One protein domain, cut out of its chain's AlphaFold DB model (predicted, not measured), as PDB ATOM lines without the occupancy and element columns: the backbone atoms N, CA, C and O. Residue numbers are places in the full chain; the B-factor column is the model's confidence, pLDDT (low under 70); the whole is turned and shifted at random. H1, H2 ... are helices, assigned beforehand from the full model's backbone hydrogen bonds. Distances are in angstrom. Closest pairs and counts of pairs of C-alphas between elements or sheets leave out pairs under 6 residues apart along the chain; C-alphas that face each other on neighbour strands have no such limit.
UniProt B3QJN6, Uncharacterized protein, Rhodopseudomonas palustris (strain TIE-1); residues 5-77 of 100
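AT A GLANCE: This is residues 5 to 77 of the 100 residues of an uncharacterized protein of Rhodopseudomonas palustris (strain TIE-1) (UniProt B3QJN6). Two long helices, H4 and H1, spread as the arms of a V, and the short helices H2 and H3 fill its closed end, packed on the first part of H4. Residues 69 to 77 and residues 5 to 14 stick out as the free ends of the arms. The printed part has 73 residues with four named helices, H1 to H4 in chain order, and no named strand; its class is all helix. It is only just compact, close to loose, with a radius of gyration of the C-alphas of 13.5 A, and flat, spanning 37 by 36 by 18 A.

IN THESE COORDINATES: H4, residues 53 to 76, is the longest helix at 34.2 A, from C-alpha 53 at (-5.974, -2.236, -15.210) to C-alpha 76 at (6.020, 28.515, -6.208). H3 is residues 40 to 48, 12.3 A, and H2 is residues 25 to 32, 10.5 A. H1, residues 5 to 21, measures 24.9 A and begins at C-alpha 5 at (-17.652, 27.470, -28.643).

HOW THE PARTS SIT: H4 touches H2 with residues 53 to 61 alone, the same way at a shallow tilt of 7 degrees; the closest C-alphas, of Ala 27 and Val 57, are 5.0 A apart. H3 and H4 form a helical hairpin, opposite ways at a shallow tilt of 24 degrees; H4 touches H3 with residues 53 to 60 alone, and the closest C-alphas, of Tyr 43 and Ile 56, are 6.3 A apart. H1 touches H3 with residues 16 to 20 alone, the same way at a tilt of 37 degrees, only just steep; the closest C-alphas, of Tyr 19 and Gly 41, are 5.8 A apart. H1 and H4 are apart. In H1, H2, H3 and H4 every O i to N i+4 pair is within hydrogen-bond range.

THE WHOLE: The two C-alphas farthest apart, of Gly 50 and Trp 76, are 39.2 A apart. The printed part has no cut and no long link. Mean pLDDT of the printed part is 86.8; residues 5 to 9 are under 70.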
ATOM      1  N   ASN A   5     -18.452  28.030 -29.746       55.88
ATOM      2  CA  ASN A   5     -17.652  27.470 -28.643       55.88
ATOM      3  C   ASN A   5     -18.444  26.555 -27.697       55.88
ATOM      4  O   ASN A   5     -17.887  25.626 -27.126       55.88
ATOM      5  N   THR A   6     -19.748  26.764 -27.529       58.44
ATOM      6  CA  THR A   6     -20.540  26.005 -26.543       58.44
ATOM      7  C   THR A   6     -20.833  24.575 -27.010       58.44
ATOM      8  O   THR A   6     -20.891  23.643 -26.208       58.44
ATOM      9  N   VAL A   7     -20.984  24.376 -28.326       61.00
ATOM     10  CA  VAL A   7     -21.243  23.057 -28.930       61.00
ATOM     11  C   VAL A   7     -19.988  22.180 -28.906       61.00
ATOM     12  O   VAL A   7     -20.086  20.971 -28.686       61.00
ATOM     13  N   SER A   8     -18.803  22.768 -29.104       68.00
ATOM     14  CA  SER A   8     -17.532  22.036 -29.076       68.00
ATOM     15  C   SER A   8     -17.163  21.572 -27.664       68.00
ATOM     16  O   SER A   8     -16.769  20.416 -27.505       68.00
ATOM     17  N   VAL A   9     -17.385  22.409 -26.643       69.12
ATOM     18  CA  VAL A   9     -17.153  22.056 -25.228       69.12
ATOM     19  C   VAL A   9     -18.059  20.906 -24.785       69.12
ATOM     20  O   VAL A   9     -17.556  19.889 -24.316       69.12
ATOM     21  N   ARG A  10     -19.374  20.978 -25.043       71.19
ATOM     22  CA  ARG A  10     -20.314  19.897 -24.674       71.19
ATOM     23  C   ARG A  10     -19.984  18.558 -25.340       71.19
ATOM     24  O   ARG A  10     -20.077  17.507 -24.711       71.19
ATOM     25  N   ARG A  11     -19.583  18.576 -26.617       75.12
ATOM     26  CA  ARG A  11     -19.159  17.360 -27.338       75.12
ATOM     27  C   ARG A  11     -17.862  16.780 -26.778       75.12
ATOM     28  O   ARG A  11     -17.697  15.562 -26.770       75.12
ATOM     29  N   TYR A  12     -16.946  17.639 -26.342       79.25
ATOM     30  CA  TYR A  12     -15.706  17.219 -25.698       79.25
ATOM     31  C   TYR A  12     -15.979  16.578 -24.333       79.25
ATOM     32  O   TYR A  12     -15.507  15.473 -24.084       79.25
ATOM     33  N   GLU A  13     -16.807  17.205 -23.497       80.31
ATOM     34  CA  GLU A  13     -17.199  16.673 -22.185       80.31
ATOM     35  C   GLU A  13     -17.879  15.304 -22.297       80.31
ATOM     36  O   GLU A  13     -17.447  14.353 -21.647       80.31
ATOM     37  N   ALA A  14     -18.870  15.166 -23.185       84.06
ATOM     38  CA  ALA A  14     -19.563  13.895 -23.408       84.06
ATOM     39  C   ALA A  14     -18.599  12.772 -23.831       84.06
ATOM     40  O   ALA A  14     -18.691  11.645 -23.351       84.06
ATOM     41  N   ARG A  15     -17.624  13.089 -24.689       86.06
ATOM     42  CA  ARG A  15     -16.594  12.140 -25.126       86.06
ATOM     43  C   ARG A  15     -15.655  11.736 -23.989       86.06
ATOM     44  O   ARG A  15     -15.264  10.578 -23.904       86.06
ATOM     45  N   MET A  16     -15.277  12.673 -23.124       86.06
ATOM     46  CA  MET A  16     -14.427  12.381 -21.965       86.06
ATOM     47  C   MET A  16     -15.147  11.490 -20.948       86.06
ATOM     48  O   MET A  16     -14.506  10.616 -20.365       86.06
ATOM     49  N   MET A  17     -16.460  11.672 -20.774       88.38
ATOM     50  CA  MET A  17     -17.292  10.800 -19.938       88.38
ATOM     51  C   MET A  17     -17.432   9.394 -20.533       88.38
ATOM     52  O   MET A  17     -17.186   8.426 -19.820       88.38
ATOM     53  N   ASP A  18     -17.685   9.264 -21.843       92.38
ATOM     54  CA  ASP A  18     -17.671   7.956 -22.527       92.38
ATOM     55  C   ASP A  18     -16.340   7.223 -22.309       92.38
ATOM     56  O   ASP A  18     -16.293   6.049 -21.934       92.38
ATOM     57  N   TYR A  19     -15.226   7.939 -22.467       92.12
ATOM     58  CA  TYR A  19     -13.908   7.356 -22.249       92.12
ATOM     59  C   TYR A  19     -13.679   6.932 -20.803       92.12
ATOM     60  O   TYR A  19     -13.041   5.907 -20.559       92.12
ATOM     61  N   PHE A  20     -14.173   7.724 -19.852       92.12
ATOM     62  CA  PHE A  20     -14.111   7.398 -18.438       92.12
ATOM     63  C   PHE A  20     -14.887   6.114 -18.149       92.12
ATOM     64  O   PHE A  20     -14.320   5.203 -17.550       92.12
ATOM     65  N   ASP A  21     -16.127   5.996 -18.619       94.38
ATOM     66  CA  ASP A  21     -17.005   4.860 -18.320       94.38
ATOM     67  C   ASP A  21     -16.503   3.532 -18.890       94.38
ATOM     68  O   ASP A  21     -16.690   2.481 -18.273       94.38
ATOM     69  N   ARG A  22     -15.784   3.580 -20.013       94.50
ATOM     70  CA  ARG A  22     -15.181   2.406 -20.662       94.50
ATOM     71  C   ARG A  22     -13.905   1.905 -19.978       94.50
ATOM     72  O   ARG A  22     -13.401   0.838 -20.329       94.50
ATOM     73  N   LEU A  23     -13.368   2.635 -18.996       94.31
ATOM     74  CA  LEU A  23     -12.225   2.178 -18.205       94.31
ATOM     75  C   LEU A  23     -12.632   1.148 -17.134       94.31
ATOM     76  O   LEU A  23     -13.714   1.228 -16.541       94.31
ATOM     77  N   PRO A  24     -11.725   0.219 -16.777       94.44
ATOM     78  CA  PRO A  24     -11.964  -0.697 -15.670       94.44
ATOM     79  C   PRO A  24     -12.167   0.079 -14.359       94.44
ATOM     80  O   PRO A  24     -11.552   1.123 -14.130       94.44
ATOM     81  N   ARG A  25     -13.007  -0.453 -13.459       95.31
ATOM     82  CA  ARG A  25     -13.425   0.226 -12.213       95.31
ATOM     83  C   ARG A  25     -12.250   0.774 -11.395       95.31
ATOM     84  O   ARG A  25     -12.315   1.901 -10.919       95.31
ATOM     85  N   SER A  26     -11.171   0.009 -11.249       94.50
ATOM     86  CA  SER A  26      -9.981   0.441 -10.504       94.50
ATOM     87  C   SER A  26      -9.273   1.642 -11.148       94.50
ATOM     88  O   SER A  26      -8.825   2.538 -10.430       94.50
ATOM     89  N   ALA A  27      -9.216   1.708 -12.481       93.69
ATOM     90  CA  ALA A  27      -8.679   2.856 -13.209       93.69
ATOM     91  C   ALA A  27      -9.598   4.078 -13.104       93.69
ATOM     92  O   ALA A  27      -9.097   5.181 -12.902       93.69
ATOM     93  N   ARG A  28     -10.924   3.885 -13.152       94.31
ATOM     94  CA  ARG A  28     -11.903   4.962 -12.923       94.31
ATOM     95  C   ARG A  28     -11.739   5.603 -11.550       94.31
ATOM     96  O   ARG A  28     -11.647   6.820 -11.463       94.31
ATOM     97  N   VAL A  29     -11.619   4.794 -10.493       94.50
ATOM     98  CA  VAL A  29     -11.376   5.296  -9.128       94.50
ATOM     99  C   VAL A  29     -10.065   6.082  -9.060       94.50
ATOM    100  O   VAL A  29     -10.049   7.200  -8.558       94.50
ATOM    101  N   ALA A  30      -8.977   5.538  -9.614       91.75
ATOM    102  CA  ALA A  30      -7.689   6.232  -9.626       91.75
ATOM    103  C   ALA A  30      -7.743   7.564 -10.393       91.75
ATOM    104  O   ALA A  30      -7.123   8.534  -9.967       91.75
ATOM    105  N   LEU A  31      -8.480   7.612 -11.504       91.19
ATOM    106  CA  LEU A  31      -8.638   8.810 -12.322       91.19
ATOM    107  C   LEU A  31      -9.542   9.854 -11.659       91.19
ATOM    108  O   LEU A  31      -9.235  11.036 -11.733       91.19
ATOM    109  N   ALA A  32     -10.608   9.432 -10.976       90.00
ATOM    110  CA  ALA A  32     -11.479  10.321 -10.205       90.00
ATOM    111  C   ALA A  32     -10.758  10.944  -8.996       90.00
ATOM    112  O   ALA A  32     -11.081  12.053  -8.589       90.00
ATOM    113  N   SER A  33      -9.764  10.247  -8.434       87.25
ATOM    114  CA  SER A  33      -8.881  10.794  -7.392       87.25
ATOM    115  C   SER A  33      -7.714  11.632  -7.938       87.25
ATOM    116  O   SER A  33      -6.973  12.208  -7.145       87.25
ATOM    117  N   SER A  34      -7.516  11.677  -9.260       86.75
ATOM    118  CA  SER A  34      -6.448  12.441  -9.915       86.75
ATOM    119  C   SER A  34      -6.864  13.899 -10.090       86.75
ATOM    120  O   SER A  34      -7.982  14.175 -10.525       86.75
ATOM    121  N   ARG A  35      -5.951  14.841  -9.831       80.56
ATOM    122  CA  ARG A  35      -6.162  16.271 -10.117       80.56
ATOM    123  C   ARG A  35      -6.097  16.562 -11.612       80.56
ATOM    124  O   ARG A  35      -6.745  17.484 -12.095       80.56
ATOM    125  N   PHE A  36      -5.326  15.761 -12.345       79.69
ATOM    126  CA  PHE A  36      -5.127  15.909 -13.782       79.69
ATOM    127  C   PHE A  36      -5.698  14.689 -14.513       79.69
ATOM    128  O   PHE A  36      -5.126  13.598 -14.473       79.69
ATOM    129  N   ASN A  37      -6.842  14.859 -15.180       79.75
ATOM    130  CA  ASN A  37      -7.591  13.782 -15.851       79.75
ATOM    131  C   ASN A  37      -7.829  14.027 -17.359       79.75
ATOM    132  O   ASN A  37      -8.465  13.219 -18.037       79.75
ATOM    133  N   TRP A  38      -7.245  15.095 -17.909       78.38
ATOM    134  CA  TRP A  38      -7.416  15.564 -19.291       78.38
ATOM    135  C   TRP A  38      -6.932  14.579 -20.376       78.38
ATOM    136  O   TRP A  38      -7.268  14.740 -21.547       78.38
ATOM    137  N   ILE A  39      -6.195  13.522 -20.009       84.25
ATOM    138  CA  ILE A  39      -5.726  12.466 -20.926       84.25
ATOM    139  C   ILE A  39      -6.466  11.125 -20.800       84.25
ATOM    140  O   ILE A  39      -5.912  10.091 -21.181       84.25
ATOM    141  N   VAL A  40      -7.718  11.096 -20.324       89.75
ATOM    142  CA  VAL A  40      -8.508   9.844 -20.209       89.75
ATOM    143  C   VAL A  40      -8.523   9.007 -21.496       89.75
ATOM    144  O   VAL A  40      -8.327   7.795 -21.443       89.75
ATOM    145  N   GLY A  41      -8.611   9.641 -22.672       89.31
ATOM    146  CA  GLY A  41      -8.576   8.942 -23.962       89.31
ATOM    147  C   GLY A  41      -7.232   8.265 -24.279       89.31
ATOM    148  O   GLY A  41      -7.173   7.342 -25.089       89.31
ATOM    149  N   HIS A  42      -6.124   8.682 -23.656       90.81
ATOM    150  CA  HIS A  42      -4.854   7.949 -23.739       90.81
ATOM    151  C   HIS A  42      -4.849   6.712 -22.841       90.81
ATOM    152  O   HIS A  42      -4.284   5.691 -23.233       90.81
ATOM    153  N   TYR A  43      -5.472   6.790 -21.662       92.19
ATOM    154  CA  TYR A  43      -5.607   5.643 -20.766       92.19
ATOM    155  C   TYR A  43      -6.531   4.583 -21.358       92.19
ATOM    156  O   TYR A  43      -6.161   3.411 -21.360       92.19
ATOM    157  N   LEU A  44      -7.662   4.993 -21.941       93.69
ATOM    158  CA  LEU A  44      -8.565   4.069 -22.622       93.69
ATOM    159  C   LEU A  44      -7.862   3.368 -23.788       93.69
ATOM    160  O   LEU A  44      -7.834   2.145 -23.822       93.69
ATOM    161  N   ARG A  45      -7.182   4.112 -24.671       94.06
ATOM    162  CA  ARG A  45      -6.420   3.510 -25.782       94.06
ATOM    163  C   ARG A  45      -5.347   2.528 -25.318       94.06
ATOM    164  O   ARG A  45      -5.036   1.579 -26.028       94.06
ATOM    165  N   ALA A  46      -4.725   2.768 -24.167       91.56
ATOM    166  CA  ALA A  46      -3.742   1.848 -23.610       91.56
ATOM    167  C   ALA A  46      -4.404   0.566 -23.077       91.56
ATOM    168  O   ALA A  46      -3.888  -0.523 -23.315       91.56
ATOM    169  N   PHE A  47      -5.564   0.695 -22.430       93.25
ATOM    170  CA  PHE A  47      -6.368  -0.437 -21.977       93.25
ATOM    171  C   PHE A  47      -6.885  -1.279 -23.154       93.25
ATOM    172  O   PHE A  47      -6.702  -2.490 -23.168       93.25
ATOM    173  N   GLU A  48      -7.422  -0.638 -24.195       93.69
ATOM    174  CA  GLU A  48      -7.887  -1.296 -25.428       93.69
ATOM    175  C   GLU A  48      -6.762  -2.026 -26.179       93.69
ATOM    176  O   GLU A  48      -7.016  -2.981 -26.906       93.69
ATOM    177  N   ARG A  49      -5.503  -1.616 -25.984       95.62
ATOM    178  CA  ARG A  49      -4.309  -2.301 -26.514       95.62
ATOM    179  C   ARG A  49      -3.830  -3.466 -25.645       95.62
ATOM    180  O   ARG A  49      -2.752  -3.997 -25.895       95.62
ATOM    181  N   GLY A  50      -4.593  -3.840 -24.622       93.75
ATOM    182  CA  GLY A  50      -4.294  -4.978 -23.759       93.75
ATOM    183  C   GLY A  50      -3.448  -4.652 -22.529       93.75
ATOM    184  O   GLY A  50      -3.012  -5.581 -21.855       93.75
ATOM    185  N   GLN A  51      -3.213  -3.373 -22.193       94.81
ATOM    186  CA  GLN A  51      -2.604  -3.057 -20.895       94.81
ATOM    187  C   GLN A  51      -3.560  -3.410 -19.757       94.81
ATOM    188  O   GLN A  51      -4.758  -3.122 -19.803       94.81
ATOM    189  N   SER A  52      -3.014  -3.984 -18.692       95.25
ATOM    190  CA  SER A  52      -3.788  -4.362 -17.518       95.25
ATOM    191  C   SER A  52      -4.309  -3.133 -16.770       95.25
ATOM    192  O   SER A  52      -3.682  -2.070 -16.727       95.25
ATOM    193  N   ALA A  53      -5.431  -3.291 -16.065       92.00
ATOM    194  CA  ALA A  53      -5.974  -2.236 -15.210       92.00
ATOM    195  C   ALA A  53      -4.947  -1.728 -14.177       92.00
ATOM    196  O   ALA A  53      -4.919  -0.541 -13.852       92.00
ATOM    197  N   ARG A  54      -4.062  -2.612 -13.691       94.50
ATOM    198  CA  ARG A  54      -2.979  -2.266 -12.761       94.50
ATOM    199  C   ARG A  54      -1.969  -1.303 -13.391       94.50
ATOM    200  O   ARG A  54      -1.584  -0.330 -12.744       94.50
ATOM    201  N   GLU A  55      -1.562  -1.547 -14.634       93.56
ATOM    202  CA  GLU A  55      -0.651  -0.662 -15.370       93.56
ATOM    203  C   GLU A  55      -1.292   0.698 -15.642       93.56
ATOM    204  O   GLU A  55      -0.647   1.731 -15.449       93.56
ATOM    205  N   ILE A  56      -2.580   0.717 -16.000       94.62
ATOM    206  CA  ILE A  56      -3.327   1.964 -16.196       94.62
ATOM    207  C   ILE A  56      -3.385   2.776 -14.899       94.62
ATOM    208  O   ILE A  56      -3.060   3.963 -14.908       94.62
ATOM    209  N   VAL A  57      -3.710   2.146 -13.765       94.50
ATOM    210  CA  VAL A  57      -3.710   2.803 -12.445       94.50
ATOM    211  C   VAL A  57      -2.332   3.374 -12.105       94.50
ATOM    212  O   VAL A  57      -2.233   4.517 -11.653       94.50
ATOM    213  N   ALA A  58      -1.261   2.607 -12.324       92.62
ATOM    214  CA  ALA A  58       0.101   3.078 -12.081       92.62
ATOM    215  C   ALA A  58       0.440   4.294 -12.957       92.62
ATOM    216  O   ALA A  58       1.044   5.259 -12.482       92.62
ATOM    217  N   ARG A  59       0.001   4.280 -14.219       92.38
ATOM    218  CA  ARG A  59       0.204   5.375 -15.165       92.38
ATOM    219  C   ARG A  59      -0.562   6.635 -14.771       92.38
ATOM    220  O   ARG A  59       0.042   7.702 -14.792       92.38
ATOM    221  N   ILE A  60      -1.828   6.514 -14.361       92.88
ATOM    222  CA  ILE A  60      -2.638   7.631 -13.845       92.88
ATOM    223  C   ILE A  60      -1.928   8.289 -12.661       92.88
ATOM    224  O   ILE A  60      -1.616   9.476 -12.710       92.88
ATOM    225  N   LYS A  61      -1.572   7.500 -11.637       91.31
ATOM    226  CA  LYS A  61      -0.879   8.005 -10.439       91.31
ATOM    227  C   LYS A  61       0.455   8.669 -10.775       91.31
ATOM    228  O   LYS A  61       0.827   9.661 -10.155       91.31
ATOM    229  N   ARG A  62       1.199   8.123 -11.743       89.88
ATOM    230  CA  ARG A  62       2.464   8.713 -12.195       89.88
ATOM    231  C   ARG A  62       2.238  10.051 -12.893       89.88
ATOM    232  O   ARG A  62       2.952  10.996 -12.575       89.88
ATOM    233  N   THR A  63       1.285  10.131 -13.822       90.12
ATOM    234  CA  THR A  63       0.943  11.389 -14.501       90.12
ATOM    235  C   THR A  63       0.529  12.447 -13.489       90.12
ATOM    236  O   THR A  63       1.102  13.529 -13.502       90.12
ATOM    237  N   ASP A  64      -0.388  12.117 -12.579       89.00
ATOM    238  CA  ASP A  64      -0.885  13.050 -11.566       89.00
ATOM    239  C   ASP A  64       0.246  13.626 -10.706       89.00
ATOM    240  O   ASP A  64       0.338  14.836 -10.514       89.00
ATOM    241  N   ARG A  65       1.185  12.776 -10.268       86.25
ATOM    242  CA  ARG A  65       2.370  13.216  -9.519       86.25
ATOM    243  C   ARG A  65       3.302  14.111 -10.333       86.25
ATOM    244  O   ARG A  65       3.856  15.058  -9.782       86.25
ATOM    245  N   ILE A  66       3.524  13.792 -11.611       87.44
ATOM    246  CA  ILE A  66       4.395  14.586 -12.493       87.44
ATOM    247  C   ILE A  66       3.782  15.962 -12.730       87.44
ATOM    248  O   ILE A  66       4.473  16.962 -12.563       87.44
ATOM    249  N   GLU A  67       2.501  16.013 -13.081       86.62
ATOM    250  CA  GLU A  67       1.808  17.273 -13.346       86.62
ATOM    251  C   GLU A  67       1.627  18.098 -12.073       86.62
ATOM    252  O   GLU A  67       1.859  19.301 -12.099       86.62
ATOM    253  N   SER A  68       1.359  17.467 -10.926       84.56
ATOM    254  CA  SER A  68       1.350  18.164  -9.631       84.56
ATOM    255  C   SER A  68       2.709  18.793  -9.325       84.56
ATOM    256  O   SER A  68       2.779  19.964  -8.964       84.56
ATOM    257  N   ALA A  69       3.809  18.058  -9.532       83.06
ATOM    258  CA  ALA A  69       5.153  18.595  -9.330       83.06
ATOM    259  C   ALA A  69       5.491  19.724 -10.320       83.06
ATOM    260  O   ALA A  69       6.128  20.699  -9.925       83.06
ATOM    261  N   ARG A  70       5.049  19.622 -11.583       84.12
ATOM    262  CA  ARG A  70       5.199  20.683 -12.596       84.12
ATOM    263  C   ARG A  70       4.414  21.931 -12.230       84.12
ATOM    264  O   ARG A  70       4.989  23.012 -12.222       84.12
ATOM    265  N   SER A  71       3.138  21.773 -11.889       83.75
ATOM    266  CA  SER A  71       2.275  22.873 -11.460       83.75
ATOM    267  C   SER A  71       2.865  23.568 -10.236       83.75
ATOM    268  O   SER A  71       2.980  24.785 -10.229       83.75
ATOM    269  N   ARG A  72       3.323  22.803  -9.237       80.56
ATOM    270  CA  ARG A  72       3.963  23.336  -8.027       80.56
ATOM    271  C   ARG A  72       5.225  24.134  -8.349       80.56
ATOM    272  O   ARG A  72       5.362  25.261  -7.887       80.56
ATOM    273  N   ALA A  73       6.121  23.566  -9.156       83.00
ATOM    274  CA  ALA A  73       7.354  24.236  -9.565       83.00
ATOM    275  C   ALA A  73       7.077  25.525 -10.356       83.00
ATOM    276  O   ALA A  73       7.786  26.508 -10.171       83.00
ATOM    277  N   ALA A  74       6.041  25.536 -11.202       82.75
ATOM    278  CA  ALA A  74       5.633  26.721 -11.950       82.75
ATOM    279  C   ALA A  74       5.014  27.809 -11.055       82.75
ATOM    280  O   ALA A  74       5.246  28.988 -11.294       82.75
ATOM    281  N   THR A  75       4.239  27.428 -10.034       84.50
ATOM    282  CA  THR A  75       3.544  28.382  -9.155       84.50
ATOM    283  C   THR A  75       4.441  28.951  -8.056       84.50
ATOM    284  O   THR A  75       4.376  30.145  -7.788       84.50
ATOM    285  N   TRP A  76       5.266  28.121  -7.409       81.69
ATOM    286  CA  TRP A  76       6.020  28.515  -6.208       81.69
ATOM    287  C   TRP A  76       7.544  28.394  -6.346       81.69
ATOM    288  O   TRP A  76       8.264  28.738  -5.414       81.69
ATOM    289  N   GLY A  77       8.054  27.912  -7.482       75.25
ATOM    290  CA  GLY A  77       9.488  27.706  -7.688       75.25
ATOM    291  C   GLY A  77      10.044  26.440  -7.024       75.25
ATOM    292  O   GLY A  77       9.319  25.616  -6.457       75.25
TER     293      GLY A  77